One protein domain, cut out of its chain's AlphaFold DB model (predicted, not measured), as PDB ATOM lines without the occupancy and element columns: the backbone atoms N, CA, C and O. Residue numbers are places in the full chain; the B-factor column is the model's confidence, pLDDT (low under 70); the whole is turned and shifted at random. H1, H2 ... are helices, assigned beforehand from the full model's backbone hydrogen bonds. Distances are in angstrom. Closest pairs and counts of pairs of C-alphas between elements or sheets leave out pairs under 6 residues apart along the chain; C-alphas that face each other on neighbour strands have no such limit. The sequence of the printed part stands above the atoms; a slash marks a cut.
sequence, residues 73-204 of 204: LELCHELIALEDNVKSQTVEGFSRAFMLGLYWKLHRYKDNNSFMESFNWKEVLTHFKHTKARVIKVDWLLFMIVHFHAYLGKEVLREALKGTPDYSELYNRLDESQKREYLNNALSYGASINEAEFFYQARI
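What this domain is: This is residues 73 to 204 of the 204 residues of an uncharacterized protein of Halobacteriovorax sp (UniProt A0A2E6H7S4). H5 runs through the middle of a helical body, with the other helices set round it, mostly crossed. The H1 and H2 hairpin meets its first end, H4 crosses it, H8 runs alongside, and H6 and H7 gather about its later half. The printed part has 132 residues with nine named helices, H1 to H9 in chain order, and no named strand: all helix. It is compact, with a radius of gyration of the C-alphas of 14.6 A and spans of 41 by 31 by 30 A.

How they stand to each other: Start at H1, residues 73 to 89, which touches residues 96 to 102 of H2, residues 96 to 110, in a hairpin; the closest C-alphas, Glu 83 and Ala 97, are 5.1 A apart. H2 touches H5, residues 138 to 152, at a steep tilt of 53 degrees, closest at C-alphas 97 and 139, 4.9 A. H4, residues 121 to 128, touches H5 about perpendicular at 76 degrees, closest at C-alphas 124 and 146, 6.6 A. With 3 pairs of C-alphas within 8 A each, H8, residues 176 to 192, and H6, residues 154 to 161, only just touch H5. H7, residues 167 to 172, is near H6. H3, residues 114 to 117, touches H2; H9, residues 197 to 200, only just touches H8 with 3 such pairs. Every O i to N i+4 pair is within hydrogen-bond range in H2, H5, H6, H7 and H8, against 8 of 13 in H1 and 2 of 4 in H4; H3 and H9 are too short for one.

Where its parts are: Find C-alpha 73 at (-19.689, 17.178, -56.971); H1 runs 25.4 A, with a kink of 32 degrees near residue 80. H8 runs 24.2 A from C-alpha 176 at (-49.096, 21.420, -29.809).

The domain as a whole: The farthest C-alphas, Glu 74 and Ile 204, are 46.0 A apart. The printed part has no cut and no long link. The pLDDT is under 70 at residues 111 to 118, 130, 132 and 198 to 204.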
ATOM      1  N   LEU A  73     -19.590  15.915 -57.709       95.44
ATOM      2  CA  LEU A  73     -19.689  17.178 -56.971       95.44
ATOM      3  C   LEU A  73     -20.927  18.017 -57.330       95.44
ATOM      4  O   LEU A  73     -21.333  18.856 -56.525       95.44
ATOM      5  N   GLU A  74     -21.577  17.752 -58.467       95.88
ATOM      6  CA  GLU A  74     -22.819  18.425 -58.879       95.88
ATOM      7  C   GLU A  74     -23.938  18.247 -57.839       95.88
ATOM      8  O   GLU A  74     -24.803  19.109 -57.672       95.88
ATOM      9  N   LEU A  75     -23.900  17.154 -57.066       94.25
ATOM     10  CA  LEU A  75     -24.860  16.900 -55.990       94.25
ATOM     11  C   LEU A  75     -24.803  17.954 -54.876       94.25
ATOM     12  O   LEU A  75     -25.786  18.127 -54.149       94.25
ATOM     13  N   CYS A  76     -23.699  18.690 -54.757       95.44
ATOM     14  CA  CYS A  76     -23.521  19.732 -53.755       95.44
ATOM     15  C   CYS A  76     -23.940  21.130 -54.226       95.44
ATOM     16  O   CYS A  76     -23.955  22.037 -53.397       95.44
ATOM     17  N   HIS A  77     -24.317  21.335 -55.495       94.12
ATOM     18  CA  HIS A  77     -24.629  22.669 -56.032       94.12
ATOM     19  C   HIS A  77     -25.687  23.429 -55.231       94.12
ATOM     20  O   HIS A  77     -25.496  24.597 -54.901       94.12
ATOM     21  N   GLU A  78     -26.771  22.763 -54.842       90.62
ATOM     22  CA  GLU A  78     -27.825  23.378 -54.024       90.62
ATOM     23  C   GLU A  78     -27.344  23.722 -52.608       90.62
ATOM     24  O   GLU A  78     -27.781  24.718 -52.035       90.62
ATOM     25  N   LEU A  79     -26.432  22.919 -52.051       93.44
ATOM     26  CA  LEU A  79     -25.888  23.119 -50.706       93.44
ATOM     27  C   LEU A  79     -24.951  24.328 -50.672       93.44
ATOM     28  O   LEU A  79     -25.016  25.147 -49.758       93.44
ATOM     29  N   ILE A  80     -24.106  24.441 -51.698       94.31
ATOM     30  CA  ILE A  80     -23.199  25.573 -51.900       94.31
ATOM     31  C   ILE A  80     -24.017  26.841 -52.146       94.31
ATOM     32  O   ILE A  80     -23.811  27.844 -51.473       94.31
ATOM     33  N   ALA A  81     -25.023  26.774 -53.024       91.50
ATOM     34  CA  ALA A  81     -25.907  27.903 -53.281       91.50
ATOM     35  C   ALA A  81     -26.646  28.360 -52.012       91.50
ATOM     36  O   ALA A  81     -26.817  29.561 -51.806       91.50
ATOM     37  N   LEU A  82     -27.087  27.439 -51.151       91.19
ATOM     38  CA  LEU A  82     -27.696  27.790 -49.867       91.19
ATOM     39  C   LEU A  82     -26.712  28.553 -48.969       91.19
ATOM     40  O   LEU A  82     -27.066  29.610 -48.451       91.19
ATOM     41  N   GLU A  83     -25.489  28.040 -48.813       91.88
ATOM     42  CA  GLU A  83     -24.428  28.683 -48.028       91.88
ATOM     43  C   GLU A  83     -24.098  30.088 -48.557       91.88
ATOM     44  O   GLU A  83     -24.072  31.047 -47.782       91.88
ATOM     45  N   ASP A  84     -23.945  30.239 -49.872       91.00
ATOM     46  CA  ASP A  84     -23.650  31.523 -50.511       91.00
ATOM     47  C   ASP A  84     -24.774  32.547 -50.309       91.00
ATOM     48  O   ASP A  84     -24.509  33.718 -50.024       91.00
ATOM     49  N   ASN A  85     -26.035  32.117 -50.392       89.62
ATOM     50  CA  ASN A  85     -27.187  33.009 -50.242       89.62
ATOM     51  C   ASN A  85     -27.336  33.594 -48.831       89.62
ATOM     52  O   ASN A  85     -27.934  34.660 -48.686       89.62
ATOM     53  N   VAL A  86     -26.813  32.926 -47.799       89.25
ATOM     54  CA  VAL A  86     -26.871  33.411 -46.407       89.25
ATOM     55  C   VAL A  86     -25.537  33.940 -45.895       89.25
ATOM     56  O   VAL A  86     -25.426  34.357 -44.737       89.25
ATOM     57  N   LYS A  87     -24.507  33.960 -46.747       88.38
ATOM     58  CA  LYS A  87     -23.147  34.365 -46.381       88.38
ATOM     59  C   LYS A  87     -23.104  35.765 -45.770       88.38
ATOM     60  O   LYS A  87     -22.394  35.988 -44.795       88.38
ATOM     61  N   SER A  88     -23.905  36.702 -46.282       85.50
ATOM     62  CA  SER A  88     -23.946  38.075 -45.761       85.50
ATOM     63  C   SER A  88     -24.526  38.196 -44.343       85.50
ATOM     64  O   SER A  88     -24.204  39.151 -43.633       85.50
ATOM     65  N   GLN A  89     -25.332  37.218 -43.921       86.38
ATOM     66  CA  GLN A  89     -25.988  37.121 -42.613       86.38
ATOM     67  C   GLN A  89     -25.252  36.163 -41.669       86.38
ATOM     68  O   GLN A  89     -25.699  35.953 -40.546       86.38
ATOM     69  N   THR A  90     -24.128  35.587 -42.091       86.88
ATOM     70  CA  THR A  90     -23.401  34.586 -41.306       86.88
ATOM     71  C   THR A  90     -22.041  35.134 -40.893       86.88
ATOM     72  O   THR A  90     -21.405  35.898 -41.622       86.88
ATOM     73  N   VAL A  91     -21.594  34.785 -39.689       83.50
ATOM     74  CA  VAL A  91     -20.204  35.037 -39.286       83.50
ATOM     75  C   VAL A  91     -19.282  34.120 -40.096       83.50
ATOM     76  O   VAL A  91     -19.561  32.936 -40.258       83.50
ATOM     77  N   GLU A  92     -18.191  34.669 -40.627       77.25
ATOM     78  CA  GLU A  92     -17.239  33.913 -41.445       77.25
ATOM     79  C   GLU A  92     -16.573  32.772 -40.654       77.25
ATOM     80  O   GLU A  92     -16.419  32.857 -39.435       77.25
ATOM     81  N   GLY A  93     -16.201  31.700 -41.359       72.06
ATOM     82  CA  GLY A  93     -15.566  30.509 -40.780       72.06
ATOM     83  C   GLY A  93     -16.537  29.389 -40.390       72.06
ATOM     84  O   GLY A  93     -16.098  28.294 -40.054       72.06
ATOM     85  N   PHE A  94     -17.853  29.612 -40.482       74.44
ATOM     86  CA  PHE A  94     -18.871  28.635 -40.090       74.44
ATOM     87  C   PHE A  94     -19.631  28.065 -41.295       74.44
ATOM     88  O   PHE A  94     -20.428  28.753 -41.925       74.44
ATOM     89  N   SER A  95     -19.470  26.767 -41.568       80.50
ATOM     90  CA  SER A  95     -20.161  26.051 -42.661       80.50
ATOM     91  C   SER A  95     -21.584  25.583 -42.318       80.50
ATOM     92  O   SER A  95     -22.038  24.530 -42.767       80.50
ATOM     93  N   ARG A  96     -22.295  26.318 -41.462       90.06
ATOM     94  CA  ARG A  96     -23.511  25.807 -40.811       90.06
ATOM     95  C   ARG A  96     -24.697  25.668 -41.762       90.06
ATOM     96  O   ARG A  96     -25.367  24.642 -41.745       90.06
ATOM     97  N   ALA A  97     -24.897  26.629 -42.661       91.94
ATOM     98  CA  ALA A  97     -25.933  26.522 -43.690       91.94
ATOM     99  C   ALA A  97     -25.691  25.348 -44.655       91.94
ATOM    100  O   ALA A  97     -26.640  24.670 -45.044       91.94
ATOM    101  N   PHE A  98     -24.427  25.059 -44.986       93.81
ATOM    102  CA  PHE A  98     -24.077  23.895 -45.796       93.81
ATOM    103  C   PHE A  98     -24.441  22.581 -45.091       93.81
ATOM    104  O   PHE A  98     -25.068  21.716 -45.700       93.81
ATOM    105  N   MET A  99     -24.078  22.432 -43.808       92.81
ATOM    106  CA  MET A  99     -24.408  21.234 -43.016       92.81
ATOM    107  C   MET A  99     -25.913  21.010 -42.938       92.81
ATOM    108  O   MET A  99     -26.395  19.893 -43.112       92.81
ATOM    109  N   LEU A 100     -26.654  22.092 -42.741       92.81
ATOM    110  CA  LEU A 100     -28.096  22.050 -42.695       92.81
ATOM    111  C   LEU A 100     -28.708  21.624 -44.042       92.81
ATOM    112  O   LEU A 100     -29.577  20.754 -44.091       92.81
ATOM    113  N   GLY A 101     -28.221  22.182 -45.152       92.56
ATOM    114  CA  GLY A 101     -28.626  21.745 -46.486       92.56
ATOM    115  C   GLY A 101     -28.319  20.262 -46.730       92.56
ATOM    116  O   GLY A 101     -29.151  19.547 -47.291       92.56
ATOM    117  N   LEU A 102     -27.148  19.787 -46.290       93.75
ATOM    118  CA  LEU A 102     -26.759  18.380 -46.392       93.75
ATOM    119  C   LEU A 102     -27.717  17.481 -45.603       93.75
ATOM    120  O   LEU A 102     -28.210  16.501 -46.156       93.75
ATOM    121  N   TYR A 103     -28.023  17.840 -44.352       92.00
ATOM    122  CA  TYR A 103     -29.006  17.142 -43.521       92.00
ATOM    123  C   TYR A 103     -30.355  17.020 -44.238       92.00
ATOM    124  O   TYR A 103     -30.888  15.918 -44.379       92.00
ATOM    125  N   TRP A 104     -30.868  18.132 -44.777       88.69
ATOM    126  CA  TRP A 104     -32.121  18.129 -45.533       88.69
ATOM    127  C   TRP A 104     -32.080  17.195 -46.731       88.69
ATOM    128  O   TRP A 104     -33.004  16.410 -46.942       88.69
ATOM    129  N   LYS A 105     -31.013  17.281 -47.525       89.62
ATOM    130  CA  LYS A 105     -30.887  16.505 -48.755       89.62
ATOM    131  C   LYS A 105     -30.766  15.007 -48.473       89.62
ATOM    132  O   LYS A 105     -31.391  14.220 -49.175       89.62
ATOM    133  N   LEU A 106     -30.044  14.618 -47.420       89.81
ATOM    134  CA  LEU A 106     -29.955  13.224 -46.975       89.81
ATOM    135  C   LEU A 106     -31.309  12.694 -46.491       89.81
ATOM    136  O   LEU A 106     -31.694  11.588 -46.867       89.81
ATOM    137  N   HIS A 107     -32.060  13.478 -45.712       85.12
ATOM    138  CA  HIS A 107     -33.388  13.063 -45.252       85.12
ATOM    139  C   HIS A 107     -34.386  12.896 -46.393       85.12
ATOM    140  O   HIS A 107     -35.122  11.918 -46.389       85.12
ATOM    141  N   ARG A 108     -34.359  13.777 -47.401       83.00
ATOM    142  CA  ARG A 108     -35.200  13.643 -48.604       83.00
ATOM    143  C   ARG A 108     -34.953  12.348 -49.383       83.00
ATOM    144  O   ARG A 108     -35.833  11.920 -50.114       83.00
ATOM    145  N   TYR A 109     -33.767  11.752 -49.275       82.44
ATOM    146  CA  TYR A 109     -33.468  10.469 -49.921       82.44
ATOM    147  C   TYR A 109     -33.841   9.260 -49.065       82.44
ATOM    148  O   TYR A 109     -34.098   8.190 -49.610       82.44
ATOM    149  N   LYS A 110     -33.845   9.413 -47.738       75.06
ATOM    150  CA  LYS A 110     -34.045   8.310 -46.795       75.06
ATOM    151  C   LYS A 110     -35.511   8.101 -46.431       75.06
ATOM    152  O   LYS A 110     -35.976   6.967 -46.380       75.06
ATOM    153  N   ASP A 111     -36.209   9.195 -46.171       64.56
ATOM    154  CA  ASP A 111     -37.572   9.195 -45.677       64.56
ATOM    155  C   ASP A 111     -38.415   9.994 -46.678       64.56
ATOM    156  O   ASP A 111     -38.058  11.127 -47.003       64.56
ATOM    157  N   ASN A 112     -39.557   9.454 -47.123       56.94
ATOM    158  CA  ASN A 112     -40.624  10.232 -47.777       56.94
ATOM    159  C   ASN A 112     -41.254  11.204 -46.751       56.94
ATOM    160  O   ASN A 112     -42.451  11.159 -46.465       56.94
ATOM    161  N   ASN A 113     -40.428  12.007 -46.081       59.84
ATOM    162  CA  ASN A 113     -40.844  12.947 -45.065       59.84
ATOM    163  C   ASN A 113     -41.469  14.141 -45.787       59.84
ATOM    164  O   ASN A 113     -40.767  15.001 -46.327       59.84
ATOM    165  N   SER A 114     -42.800  14.171 -45.799       61.59
ATOM    166  CA  SER A 114     -43.605  15.146 -46.535       61.59
ATOM    167  C   SER A 114     -43.251  16.595 -46.200       61.59
ATOM    168  O   SER A 114     -43.294  17.446 -47.085       61.59
ATOM    169  N   PHE A 115     -42.846  16.878 -44.954       66.00
ATOM    170  CA  PHE A 115     -42.418  18.216 -44.536       66.00
ATOM    171  C   PHE A 115     -41.150  18.669 -45.277       66.00
ATOM    172  O   PHE A 115     -41.013  19.823 -45.686       66.00
ATOM    173  N   MET A 116     -40.217  17.737 -45.483       65.31
ATOM    174  CA  MET A 116     -38.926  17.992 -46.124       65.31
ATOM    175  C   MET A 116     -39.052  18.062 -47.652       65.31
ATOM    176  O   MET A 116     -38.265  18.752 -48.303       65.31
ATOM    177  N   GLU A 117     -40.029  17.359 -48.232       61.16
ATOM    178  CA  GLU A 117     -40.290  17.346 -49.676       61.16
ATOM    179  C   GLU A 117     -40.949  18.630 -50.189       61.16
ATOM    180  O   GLU A 117     -40.660  19.056 -51.307       61.16
ATOM    181  N   SER A 118     -41.790  19.286 -49.384       59.28
ATOM    182  CA  SER A 118     -42.525  20.490 -49.799       59.28
ATOM    183  C   SER A 118     -41.715  21.787 -49.728       59.28
ATOM    184  O   SER A 118     -42.233  22.860 -50.037       59.28
ATOM    185  N   PHE A 119     -40.461  21.732 -49.277       70.00
ATOM    186  CA  PHE A 119     -39.761  22.931 -48.837       70.00
ATOM    187  C   PHE A 119     -38.953  23.635 -49.943       70.00
ATOM    188  O   PHE A 119     -38.037  23.070 -50.544       70.00
ATOM    189  N   ASN A 120     -39.248  24.923 -50.164       76.75
ATOM    190  CA  ASN A 120     -38.593  25.767 -51.162       76.75
ATOM    191  C   ASN A 120     -37.617  26.771 -50.518       76.75
ATOM    192  O   ASN A 120     -38.015  27.846 -50.061       76.75
ATOM    193  N   TRP A 121     -36.315  26.464 -50.574       80.38
ATOM    194  CA  TRP A 121     -35.242  27.343 -50.084       80.38
ATOM    195  C   TRP A 121     -35.332  28.768 -50.609       80.38
ATOM    196  O   TRP A 121     -35.083  29.714 -49.866       80.38
ATOM    197  N   LYS A 122     -35.714  28.945 -51.877       81.69
ATOM    198  CA  LYS A 122     -35.761  30.275 -52.491       81.69
ATOM    199  C   LYS A 122     -36.741  31.187 -51.768       81.69
ATOM    200  O   LYS A 122     -36.445  32.365 -51.604       81.69
ATOM    201  N   GLU A 123     -37.873  30.652 -51.319       82.00
ATOM    202  CA  GLU A 123     -38.895  31.429 -50.622       82.00
ATOM    203  C   GLU A 123     -38.449  31.814 -49.219       82.00
ATOM    204  O   GLU A 123     -38.531  32.986 -48.857       82.00
ATOM    205  N   VAL A 124     -37.875  30.882 -48.462       82.38
ATOM    206  CA  VAL A 124     -37.376  31.200 -47.120       82.38
ATOM    207  C   VAL A 124     -36.200  32.168 -47.144       82.38
ATOM    208  O   VAL A 124     -36.149  33.098 -46.338       82.38
ATOM    209  N   LEU A 125     -35.320  32.051 -48.134       84.56
ATOM    210  CA  LEU A 125     -34.228  33.000 -48.324       84.56
ATOM    211  C   LEU A 125     -34.720  34.415 -48.666       84.56
ATOM    212  O   LEU A 125     -34.010  35.381 -48.386       84.56
ATOM    213  N   THR A 126     -35.938  34.588 -49.204       82.81
ATOM    214  CA  THR A 126     -36.498  35.940 -49.392       82.81
ATOM    215  C   THR A 126     -36.714  36.669 -48.070       82.81
ATOM    216  O   THR A 126     -36.530  37.883 -48.016       82.81
ATOM    217  N   HIS A 127     -37.018  35.941 -46.995       75.75
ATOM    218  CA  HIS A 127     -37.223  36.522 -45.675       75.75
ATOM    219  C   HIS A 127     -35.911  37.001 -45.029       75.75
ATOM    220  O   HIS A 127     -35.905  38.000 -44.313       75.75
ATOM    221  N   PHE A 128     -34.784  36.357 -45.345       73.69
ATOM    222  CA  PHE A 128     -33.461  36.688 -44.793       73.69
ATOM    223  C   PHE A 128     -32.834  37.964 -45.356       73.69
ATOM    224  O   PHE A 128     -31.974  38.566 -44.710       73.69
ATOM    225  N   LYS A 129     -33.263  38.418 -46.540       70.19
ATOM    226  CA  LYS A 129     -32.711  39.626 -47.182       70.19
ATOM    227  C   LYS A 129     -32.895  40.895 -46.345       70.19
ATOM    228  O   LYS A 129     -32.204  41.883 -46.579       70.19
ATOM    229  N   HIS A 130     -33.811  40.873 -45.380       66.69
ATOM    230  CA  HIS A 130     -34.124  42.014 -44.524       66.69
ATOM    231  C   HIS A 130     -33.363  42.005 -43.190       66.69
ATOM    232  O   HIS A 130     -33.348  43.013 -42.482       66.69
ATOM    233  N   THR A 131     -32.681  40.908 -42.853       70.25
ATOM    234  CA  THR A 131     -31.932  40.783 -41.601       70.25
ATOM    235  C   THR A 131     -30.557  41.441 -41.730       70.25
ATOM    236  O   THR A 131     -29.748  41.058 -42.573       70.25
ATOM    237  N   LYS A 132     -30.277  42.436 -40.878       68.44
ATOM    238  CA  LYS A 132     -28.981  43.145 -40.843       68.44
ATOM    239  C   LYS A 132     -27.948  42.496 -39.918       68.44
ATOM    240  O   LYS A 132     -26.754  42.722 -40.084       68.44
ATOM    241  N   ALA A 133     -28.400  41.734 -38.925       76.81
ATOM    242  CA  ALA A 133     -27.520  41.107 -37.948       76.81
ATOM    243  C   ALA A 133     -26.871  39.847 -38.530       76.81
ATOM    244  O   ALA A 133     -27.551  39.017 -39.135       76.81
ATOM    245  N   ARG A 134     -25.562  39.693 -38.307       83.12
ATOM    246  CA  ARG A 134     -24.868  38.434 -38.578       83.12
ATOM    247  C   ARG A 134     -25.085  37.469 -37.423       83.12
ATOM    248  O   ARG A 134     -24.935  37.852 -36.265       83.12
ATOM    249  N   VAL A 135     -25.393  36.222 -37.741       85.69
ATOM    250  CA  VAL A 135     -25.599  35.147 -36.772       85.69
ATOM    251  C   VAL A 135     -24.528  34.074 -36.938       85.69
ATOM    252  O   VAL A 135     -24.086  33.773 -38.045       85.69
ATOM    253  N   ILE A 136     -24.084  33.498 -35.821       84.88
ATOM    254  CA  ILE A 136     -23.138  32.369 -35.832       84.88
ATOM    255  C   ILE A 136     -23.880  31.093 -36.251       84.88
ATOM    256  O   ILE A 136     -23.441  30.364 -37.133       84.88
ATOM    257  N   LYS A 137     -25.045  30.863 -35.640       89.56
ATOM    258  CA  LYS A 137     -25.907  29.690 -35.821       89.56
ATOM    259  C   LYS A 137     -26.996  29.951 -36.871       89.56
ATOM    260  O   LYS A 137     -28.190  29.908 -36.576       89.56
ATOM    261  N   VAL A 138     -26.577  30.311 -38.090       90.06
ATOM    262  CA  VAL A 138     -27.501  30.646 -39.195       90.06
ATOM    263  C   VAL A 138     -28.418  29.484 -39.565       90.06
ATOM    264  O   VAL A 138     -29.562  29.688 -39.952       90.06
ATOM    265  N   ASP A 139     -27.928  28.264 -39.400       91.38
ATOM    266  CA  ASP A 139     -28.670  27.038 -39.616       91.38
ATOM    267  C   ASP A 139     -29.889  26.930 -38.703       91.38
ATOM    268  O   ASP A 139     -30.991  26.721 -39.191       91.38
ATOM    269  N   TRP A 140     -29.741  27.163 -37.402       90.75
ATOM    270  CA  TRP A 140     -30.877  27.130 -36.481       90.75
ATOM    271  C   TRP A 140     -31.915  28.206 -36.798       90.75
ATOM    272  O   TRP A 140     -33.118  27.963 -36.704       90.75
ATOM    273  N   LEU A 141     -31.467  29.384 -37.236       89.19
ATOM    274  CA  LEU A 141     -32.376  30.432 -37.682       89.19
ATOM    275  C   LEU A 141     -33.130  30.025 -38.957       89.19
ATOM    276  O   LEU A 141     -34.350  30.178 -39.018       89.19
ATOM    277  N   LEU A 142     -32.429  29.467 -39.950       90.06
ATOM    278  CA  LEU A 142     -33.046  28.916 -41.160       90.06
ATOM    279  C   LEU A 142     -34.059  27.832 -40.792       90.06
ATOM    280  O   LEU A 142     -35.187  27.866 -41.269       90.06
ATOM    281  N   PHE A 143     -33.679  26.926 -39.896       90.19
ATOM    282  CA  PHE A 143     -34.499  25.831 -39.398       90.19
ATOM    283  C   PHE A 143     -35.801  26.307 -38.747       90.19
ATOM    284  O   PHE A 143     -36.872  25.787 -39.061       90.19
ATOM    285  N   MET A 144     -35.744  27.326 -37.887       90.19
ATOM    286  CA  MET A 144     -36.943  27.939 -37.302       90.19
ATOM    287  C   MET A 144     -37.832  28.579 -38.366       90.19
ATOM    288  O   MET A 144     -39.035  28.326 -38.407       90.19
ATOM    289  N   ILE A 145     -37.243  29.378 -39.257       89.44
ATOM    290  CA  ILE A 145     -37.978  30.096 -40.306       89.44
ATOM    291  C   ILE A 145     -38.655  29.114 -41.267       89.44
ATOM    292  O   ILE A 145     -39.779  29.374 -41.688       89.44
ATOM    293  N   VAL A 146     -38.032  27.968 -41.557       89.75
ATOM    294  CA  VAL A 146     -38.643  26.866 -42.319       89.75
ATOM    295  C   VAL A 146     -39.953  26.406 -41.683       89.75
ATOM    296  O   VAL A 146     -40.979  26.363 -42.359       89.75
ATOM    297  N   HIS A 147     -39.939  26.105 -40.384       90.38
ATOM    298  CA  HIS A 147     -41.121  25.613 -39.676       90.38
ATOM    299  C   HIS A 147     -42.196  26.688 -39.541       90.38
ATOM    300  O   HIS A 147     -43.368  26.425 -39.800       90.38
ATOM    301  N   PHE A 148     -41.818  27.926 -39.220       91.25
ATOM    302  CA  PHE A 148     -42.785  29.021 -39.161       91.25
ATOM    303  C   PHE A 148     -43.405  29.313 -40.524       91.25
ATOM    304  O   PHE A 148     -44.603  29.568 -40.596       91.25
ATOM    305  N   HIS A 149     -42.634  29.226 -41.609       89.50
ATOM    306  CA  HIS A 149     -43.176  29.385 -42.953       89.50
ATOM    307  C   HIS A 149     -44.203  28.287 -43.244       89.50
ATOM    308  O   HIS A 149     -45.295  28.595 -43.717       89.50
ATOM    309  N   ALA A 150     -43.870  27.030 -42.943       88.94
ATOM    310  CA  ALA A 150     -44.735  25.886 -43.207       88.94
ATOM    311  C   ALA A 150     -46.053  25.932 -42.414       88.94
ATOM    312  O   ALA A 150     -47.106  25.636 -42.972       88.94
ATOM    313  N   TYR A 151     -46.014  26.331 -41.139       92.06
ATOM    314  CA  TYR A 151     -47.188  26.281 -40.260       92.06
ATOM    315  C   TYR A 151     -47.995  27.576 -40.206       92.06
ATOM    316  O   TYR A 151     -49.222  27.538 -40.152       92.06
ATOM    317  N   LEU A 152     -47.331  28.733 -40.209       91.75
ATOM    318  CA  LEU A 152     -47.996  30.036 -40.096       91.75
ATOM    319  C   LEU A 152     -48.269  30.671 -41.463       91.75
ATOM    320  O   LEU A 152     -49.087  31.587 -41.572       91.75
ATOM    321  N   GLY A 153     -47.582  30.197 -42.503       89.31
ATOM    322  CA  GLY A 153     -47.666  30.728 -43.851       89.31
ATOM    323  C   GLY A 153     -46.773  31.946 -44.090       89.31
ATOM    324  O   GLY A 153     -46.376  32.694 -43.188       89.31
ATOM    325  N   LYS A 154     -46.486  32.170 -45.372       87.88
ATOM    326  CA  LYS A 154     -45.582  33.210 -45.875       87.88
ATOM    327  C   LYS A 154     -45.922  34.626 -45.409       87.88
ATOM    328  O   LYS A 154     -45.022  35.370 -45.023       87.88
ATOM    329  N   GLU A 155     -47.193  35.022 -45.477       88.62
ATOM    330  CA  GLU A 155     -47.598  36.406 -45.190       88.62
ATOM    331  C   GLU A 155     -47.444  36.741 -43.705       88.62
ATOM    332  O   GLU A 155     -46.883  37.783 -43.368       88.62
ATOM    333  N   VAL A 156     -47.843  35.822 -42.817       88.88
ATOM    334  CA  VAL A 156     -47.670  35.971 -41.367       88.88
ATOM    335  C   VAL A 156     -46.199  36.147 -41.014       88.88
ATOM    336  O   VAL A 156     -45.834  37.070 -40.284       88.88
ATOM    337  N   LEU A 157     -45.348  35.277 -41.560       88.12
ATOM    338  CA  LEU A 157     -43.918  35.320 -41.299       88.12
ATOM    339  C   LEU A 157     -43.278  36.591 -41.866       88.12
ATOM    340  O   LEU A 157     -42.446  37.209 -41.206       88.12
ATOM    341  N   ARG A 158     -43.688  37.028 -43.062       86.31
ATOM    342  CA  ARG A 158     -43.196  38.274 -43.659       86.31
ATOM    343  C   ARG A 158     -43.521  39.482 -42.785       86.31
ATOM    344  O   ARG A 158     -42.641  40.315 -42.594       86.31
ATOM    345  N   GLU A 159     -44.748  39.597 -42.278       85.75
ATOM    346  CA  GLU A 159     -45.116  40.725 -41.413       85.75
ATOM    347  C   GLU A 159     -44.351  40.695 -40.083       85.75
ATOM    348  O   GLU A 159     -43.835  41.729 -39.666       85.75
ATOM    349  N   ALA A 160     -44.170  39.519 -39.476       85.00
ATOM    350  CA  ALA A 160     -43.393  39.382 -38.242       85.00
ATOM    351  C   ALA A 160     -41.904  39.745 -38.418       85.00
ATOM    352  O   ALA A 160     -41.296  40.345 -37.534       85.00
ATOM    353  N   LEU A 161     -41.312  39.422 -39.574       82.56
ATOM    354  CA  LEU A 161     -39.893  39.666 -39.859       82.56
ATOM    355  C   LEU A 161     -39.578  41.089 -40.357       82.56
ATOM    356  O   LEU A 161     -38.404  41.443 -40.457       82.56
ATOM    357  N   LYS A 162     -40.583  41.919 -40.677       80.19
ATOM    358  CA  LYS A 162     -40.369  43.336 -41.045       80.19
ATOM    359  C   LYS A 162     -39.891  44.193 -39.868       80.19
ATOM    360  O   LYS A 162     -39.278  45.235 -40.096       80.19
ATOM    361  N   GLY A 163     -40.214  43.789 -38.638       76.06
ATOM    362  CA  GLY A 163     -39.830  44.476 -37.405       76.06
ATOM    363  C   GLY A 163     -38.637  43.825 -36.708       76.06
ATOM    364  O   GLY A 163     -37.765  43.235 -37.341       76.06
ATOM    365  N   THR A 164     -38.612  43.923 -35.379       77.38
ATOM    366  CA  THR A 164     -37.753  43.086 -34.535       77.38
ATOM    367  C   THR A 164     -38.539  41.819 -34.213       77.38
ATOM    368  O   THR A 164     -39.486  41.902 -33.430       77.38
ATOM    369  N   PRO A 165     -38.219  40.673 -34.830       77.25
ATOM    370  CA  PRO A 165     -39.025  39.479 -34.649       77.25
ATOM    371  C   PRO A 165     -38.892  38.931 -33.231       77.25
ATOM    372  O   PRO A 165     -37.782  38.677 -32.758       77.25
ATOM    373  N   ASP A 166     -40.033  38.694 -32.585       86.81
ATOM    374  CA  ASP A 166     -40.116  37.848 -31.399       86.81
ATOM    375  C   ASP A 166     -40.394  36.406 -31.838       86.81
ATOM    376  O   ASP A 166     -41.525  35.996 -32.112       86.81
ATOM    377  N   TYR A 167     -39.326  35.618 -31.943       88.25
ATOM    378  CA  TYR A 167     -39.437  34.209 -32.317       88.25
ATOM    379  C   TYR A 167     -40.194  33.376 -31.271       88.25
ATOM    380  O   TYR A 167     -40.762  32.342 -31.627       88.25
ATOM    381  N   SER A 168     -40.256  33.825 -30.012       89.56
ATOM    382  CA  SER A 168     -41.031  33.156 -28.961       89.56
ATOM    383  C   SER A 168     -42.526  33.342 -29.199       89.56
ATOM    384  O   SER A 168     -43.297  32.394 -29.061       89.56
ATOM    385  N   GLU A 169     -42.942  34.539 -29.620       91.06
ATOM    386  CA  GLU A 169     -44.323  34.803 -30.027       91.06
ATOM    387  C   GLU A 169     -44.720  33.926 -31.222       91.06
ATOM    388  O   GLU A 169     -45.754  33.258 -31.182       91.06
ATOM    389  N   LEU A 170     -43.873  33.853 -32.255       91.81
ATOM    390  CA  LEU A 170     -44.111  32.991 -33.419       91.81
ATOM    391  C   LEU A 170     -44.236  31.514 -33.032       91.81
ATOM    392  O   LEU A 170     -45.137  30.831 -33.512       91.81
ATOM    393  N   TYR A 171     -43.384  31.032 -32.127       93.81
ATOM    394  CA  TYR A 171     -43.460  29.668 -31.611       93.81
ATOM    395  C   TYR A 171     -44.749  29.407 -30.819       93.81
ATOM    396  O   TYR A 171     -45.376  28.361 -30.970       93.81
ATOM    397  N   ASN A 172     -45.196  30.370 -30.011       94.88
ATOM    398  CA  ASN A 172     -46.422  30.244 -29.221       94.88
ATOM    399  C   ASN A 172     -47.697  30.207 -30.072       94.88
ATOM    400  O   ASN A 172     -48.724  29.725 -29.596       94.88
ATOM    401  N   ARG A 173     -47.634  30.678 -31.322       95.19
ATOM    402  CA  ARG A 173     -48.736  30.592 -32.290       95.19
ATOM    403  C   ARG A 173     -48.890  29.216 -32.930       95.19
ATOM    404  O   ARG A 173     -49.915  28.979 -33.565       95.19
ATOM    405  N   LEU A 174     -47.890  28.348 -32.802       95.00
ATOM    406  CA  LEU A 174     -47.984  26.966 -33.253       95.00
ATOM    407  C   LEU A 174     -48.929  26.178 -32.339       95.00
ATOM    408  O   LEU A 174     -48.973  26.408 -31.127       95.00
ATOM    409  N   ASP A 175     -49.655  25.219 -32.904       96.62
ATOM    410  CA  ASP A 175     -50.383  24.243 -32.092       96.62
ATOM    411  C   ASP A 175     -49.429  23.200 -31.471       96.62
ATOM    412  O   ASP A 175     -48.249  23.103 -31.814       96.62
ATOM    413  N   GLU A 176     -49.925  22.404 -30.522       95.94
ATOM    414  CA  GLU A 176     -49.096  21.420 -29.809       95.94
ATOM    415  C   GLU A 176     -48.545  20.305 -30.710       95.94
ATOM    416  O   GLU A 176     -47.482  19.746 -30.421       95.94
ATOM    417  N   SER A 177     -49.227  19.983 -31.812       94.56
ATOM    418  CA  SER A 177     -48.729  19.016 -32.793       94.56
ATOM    419  C   SER A 177     -47.551  19.604 -33.567       94.56
ATOM    420  O   SER A 177     -46.498  18.976 -33.663       94.56
ATOM    421  N   GLN A 178     -47.687  20.841 -34.044       93.88
ATOM    422  CA  GLN A 178     -46.658  21.581 -34.775       93.88
ATOM    423  C   GLN A 178     -45.418  21.848 -33.912       93.88
ATOM    424  O   GLN A 178     -44.290  21.680 -34.377       93.88
ATOM    425  N   LYS A 179     -45.605  22.211 -32.636       94.25
ATOM    426  CA  LYS A 179     -44.506  22.366 -31.668       94.25
ATOM    427  C   LYS A 179     -43.748  21.062 -31.461       94.25
ATOM    428  O   LYS A 179     -42.519  21.059 -31.439       94.25
ATOM    429  N   ARG A 180     -44.474  19.947 -31.326       92.62
ATOM    430  CA  ARG A 180     -43.872  18.618 -31.172       92.62
ATOM    431  C   ARG A 180     -43.076  18.218 -32.408       92.62
ATOM    432  O   ARG A 180     -41.968  17.713 -32.266       92.62
ATOM    433  N   GLU A 181     -43.610  18.463 -33.600       91.00
ATOM    434  CA  GLU A 181     -42.908  18.193 -34.855       91.00
ATOM    435  C   GLU A 181     -41.646  19.055 -34.992       91.00
ATOM    436  O   GLU A 181     -40.569  18.517 -35.247       91.00
ATOM    437  N   TYR A 182     -41.740  20.360 -34.714       91.06
ATOM    438  CA  TYR A 182     -40.579  21.251 -34.662       91.06
ATOM    439  C   TYR A 182     -39.506  20.733 -33.697       91.06
ATOM    440  O   TYR A 182     -38.338  20.642 -34.075       91.06
ATOM    441  N   LEU A 183     -39.890  20.359 -32.472       90.88
ATOM    442  CA  LEU A 183     -38.952  19.872 -31.462       90.88
ATOM    443  C   LEU A 183     -38.286  18.562 -31.896       90.88
ATOM    444  O   LEU A 183     -37.072  18.432 -31.775       90.88
ATOM    445  N   ASN A 184     -39.050  17.614 -32.442       89.81
ATOM    446  CA  ASN A 184     -38.509  16.353 -32.951       89.81
ATOM    447  C   ASN A 184     -37.503  16.588 -34.080       89.81
ATOM    448  O   ASN A 184     -36.406  16.025 -34.061       89.81
ATOM    449  N   ASN A 185     -37.846  17.453 -35.036       89.00
ATOM    450  CA  ASN A 185     -36.958  17.785 -36.140       89.00
ATOM    451  C   ASN A 185     -35.702  18.505 -35.621       89.00
ATOM    452  O   ASN A 185     -34.600  18.213 -36.084       89.00
ATOM    453  N   ALA A 186     -35.846  19.425 -34.661       89.56
ATOM    454  CA  ALA A 186     -34.736  20.160 -34.063       89.56
ATOM    455  C   ALA A 186     -33.782  19.222 -33.311       89.56
ATOM    456  O   ALA A 186     -32.574  19.283 -33.521       89.56
ATOM    457  N   LEU A 187     -34.310  18.300 -32.504       89.62
ATOM    458  CA  LEU A 187     -33.518  17.277 -31.818       89.62
ATOM    459  C   LEU A 187     -32.796  16.365 -32.818       89.62
ATOM    460  O   LEU A 187     -31.612  16.088 -32.648       89.62
ATOM    461  N   SER A 188     -33.476  15.938 -33.886       88.81
ATOM    462  CA  SER A 188     -32.868  15.125 -34.947       88.81
ATOM    463  C   SER A 188     -31.719  15.863 -35.640       88.81
ATOM    464  O   SER A 188     -30.618  15.323 -35.779       88.81
ATOM    465  N   TYR A 189     -31.935  17.128 -36.011       90.62
ATOM    466  CA  TYR A 189     -30.899  17.947 -36.631       90.62
ATOM    467  C   TYR A 189     -29.723  18.179 -35.680       90.62
ATOM    468  O   TYR A 189     -28.584  17.898 -36.048       90.62
ATOM    469  N   GLY A 190     -29.984  18.602 -34.440       90.38
ATOM    470  CA  GLY A 190     -28.950  18.839 -33.430       90.38
ATOM    471  C   GLY A 190     -28.086  17.607 -33.162       90.38
ATOM    472  O   GLY A 190     -26.865  17.723 -33.069       90.38
ATOM    473  N   ALA A 191     -28.689  16.414 -33.132       88.81
ATOM    474  CA  ALA A 191     -27.955  15.158 -33.005       88.81
ATOM    475  C   ALA A 191     -27.054  14.907 -34.226       88.81
ATOM    476  O   ALA A 191     -25.904  14.501 -34.069       88.81
ATOM    477  N   SER A 192     -27.544  15.196 -35.436       88.25
ATOM    478  CA  SER A 192     -26.809  14.963 -36.688       88.25
ATOM    479  C   SER A 192     -25.540  15.808 -36.841       88.25
ATOM    480  O   SER A 192     -24.585  15.367 -37.477       88.25
ATOM    481  N   ILE A 193     -25.509  16.999 -36.236       88.62
ATOM    482  CA  ILE A 193     -24.353  17.908 -36.256       88.62
ATOM    483  C   ILE A 193     -23.553  17.885 -34.946       88.62
ATOM    484  O   ILE A 193     -22.682  18.729 -34.743       88.62
ATOM    485  N   ASN A 194     -23.847  16.923 -34.063       85.31
ATOM    486  CA  ASN A 194     -23.216  16.757 -32.755       85.31
ATOM    487  C   ASN A 194     -23.285  18.020 -31.869       85.31
ATOM    488  O   ASN A 194     -22.330  18.377 -31.176       85.31
ATOM    489  N   GLU A 195     -24.421  18.720 -31.884       86.25
ATOM    490  CA  GLU A 195     -24.628  19.915 -31.071       86.25
ATOM    491  C   GLU A 195     -25.327  19.584 -29.753       86.25
ATOM    492  O   GLU A 195     -26.538  19.716 -29.581       86.25
ATOM    493  N   ALA A 196     -24.498  19.175 -28.796       74.75
ATOM    494  CA  ALA A 196     -24.870  18.830 -27.431       74.75
ATOM    495  C   ALA A 196     -25.702  19.909 -26.705       74.75
ATOM    496  O   ALA A 196     -26.591  19.581 -25.920       74.75
ATOM    497  N   GLU A 197     -25.431  21.194 -26.956       72.38
ATOM    498  CA  GLU A 197     -26.040  22.319 -26.227       72.38
ATOM    499  C   GLU A 197     -27.575  22.315 -26.269       72.38
ATOM    500  O   GLU A 197     -28.212  22.747 -25.311       72.38
ATOM    501  N   PHE A 198     -28.172  21.778 -27.337       64.69
ATOM    502  CA  PHE A 198     -29.626  21.694 -27.486       64.69
ATOM    503  C   PHE A 198     -30.268  20.651 -26.549       64.69
ATOM    504  O   PHE A 198     -31.439  20.764 -26.196       64.69
ATOM    505  N   PHE A 199     -29.502  19.650 -26.107       66.06
ATOM    506  CA  PHE A 199     -29.989  18.544 -25.275       66.06
ATOM    507  C   PHE A 199     -29.817  18.792 -23.774       66.06
ATOM    508  O   PHE A 199     -30.554  18.235 -22.963       66.06
ATOM    509  N   TYR A 200     -28.846  19.626 -23.391       59.56
ATOM    510  CA  TYR A 200     -28.443  19.801 -21.992       59.56
ATOM    511  C   TYR A 200     -29.051  21.022 -21.290       59.56
ATOM    512  O   TYR A 200     -28.810  21.205 -20.099       59.56
ATOM    513  N   GLN A 201     -29.885  21.827 -21.959       54.62
ATOM    514  CA  GLN A 201     -30.567  22.960 -21.310       54.62
ATOM    515  C   GLN A 201     -31.681  22.555 -20.323       54.62
ATOM    516  O   GLN A 201     -32.273  23.412 -19.677       54.62
ATOM    517  N   ALA A 202     -31.911  21.256 -20.104       39.59
ATOM    518  CA  ALA A 202     -32.729  20.743 -19.004       39.59
ATOM    519  C   ALA A 202     -31.934  20.649 -17.683       39.59
ATOM    520  O   ALA A 202     -31.788  19.578 -17.096       39.59
ATOM    521  N   ARG A 203     -31.409  21.781 -17.211       31.28
ATOM    522  CA  ARG A 203     -31.148  22.024 -15.783       31.28
ATOM    523  C   ARG A 203     -31.541  23.465 -15.474       31.28
ATOM    524  O   ARG A 203     -30.693  24.351 -15.432       31.28
ATOM    525  N   ILE A 204     -32.853  23.660 -15.348       36.47
ATOM    526  CA  ILE A 204     -33.442  24.726 -14.531       36.47
ATOM    527  C   ILE A 204     -33.347  24.266 -13.077       36.47
ATOM    528  O   ILE A 204     -33.629  23.066 -12.845       36.47
TER     529      ILE A 204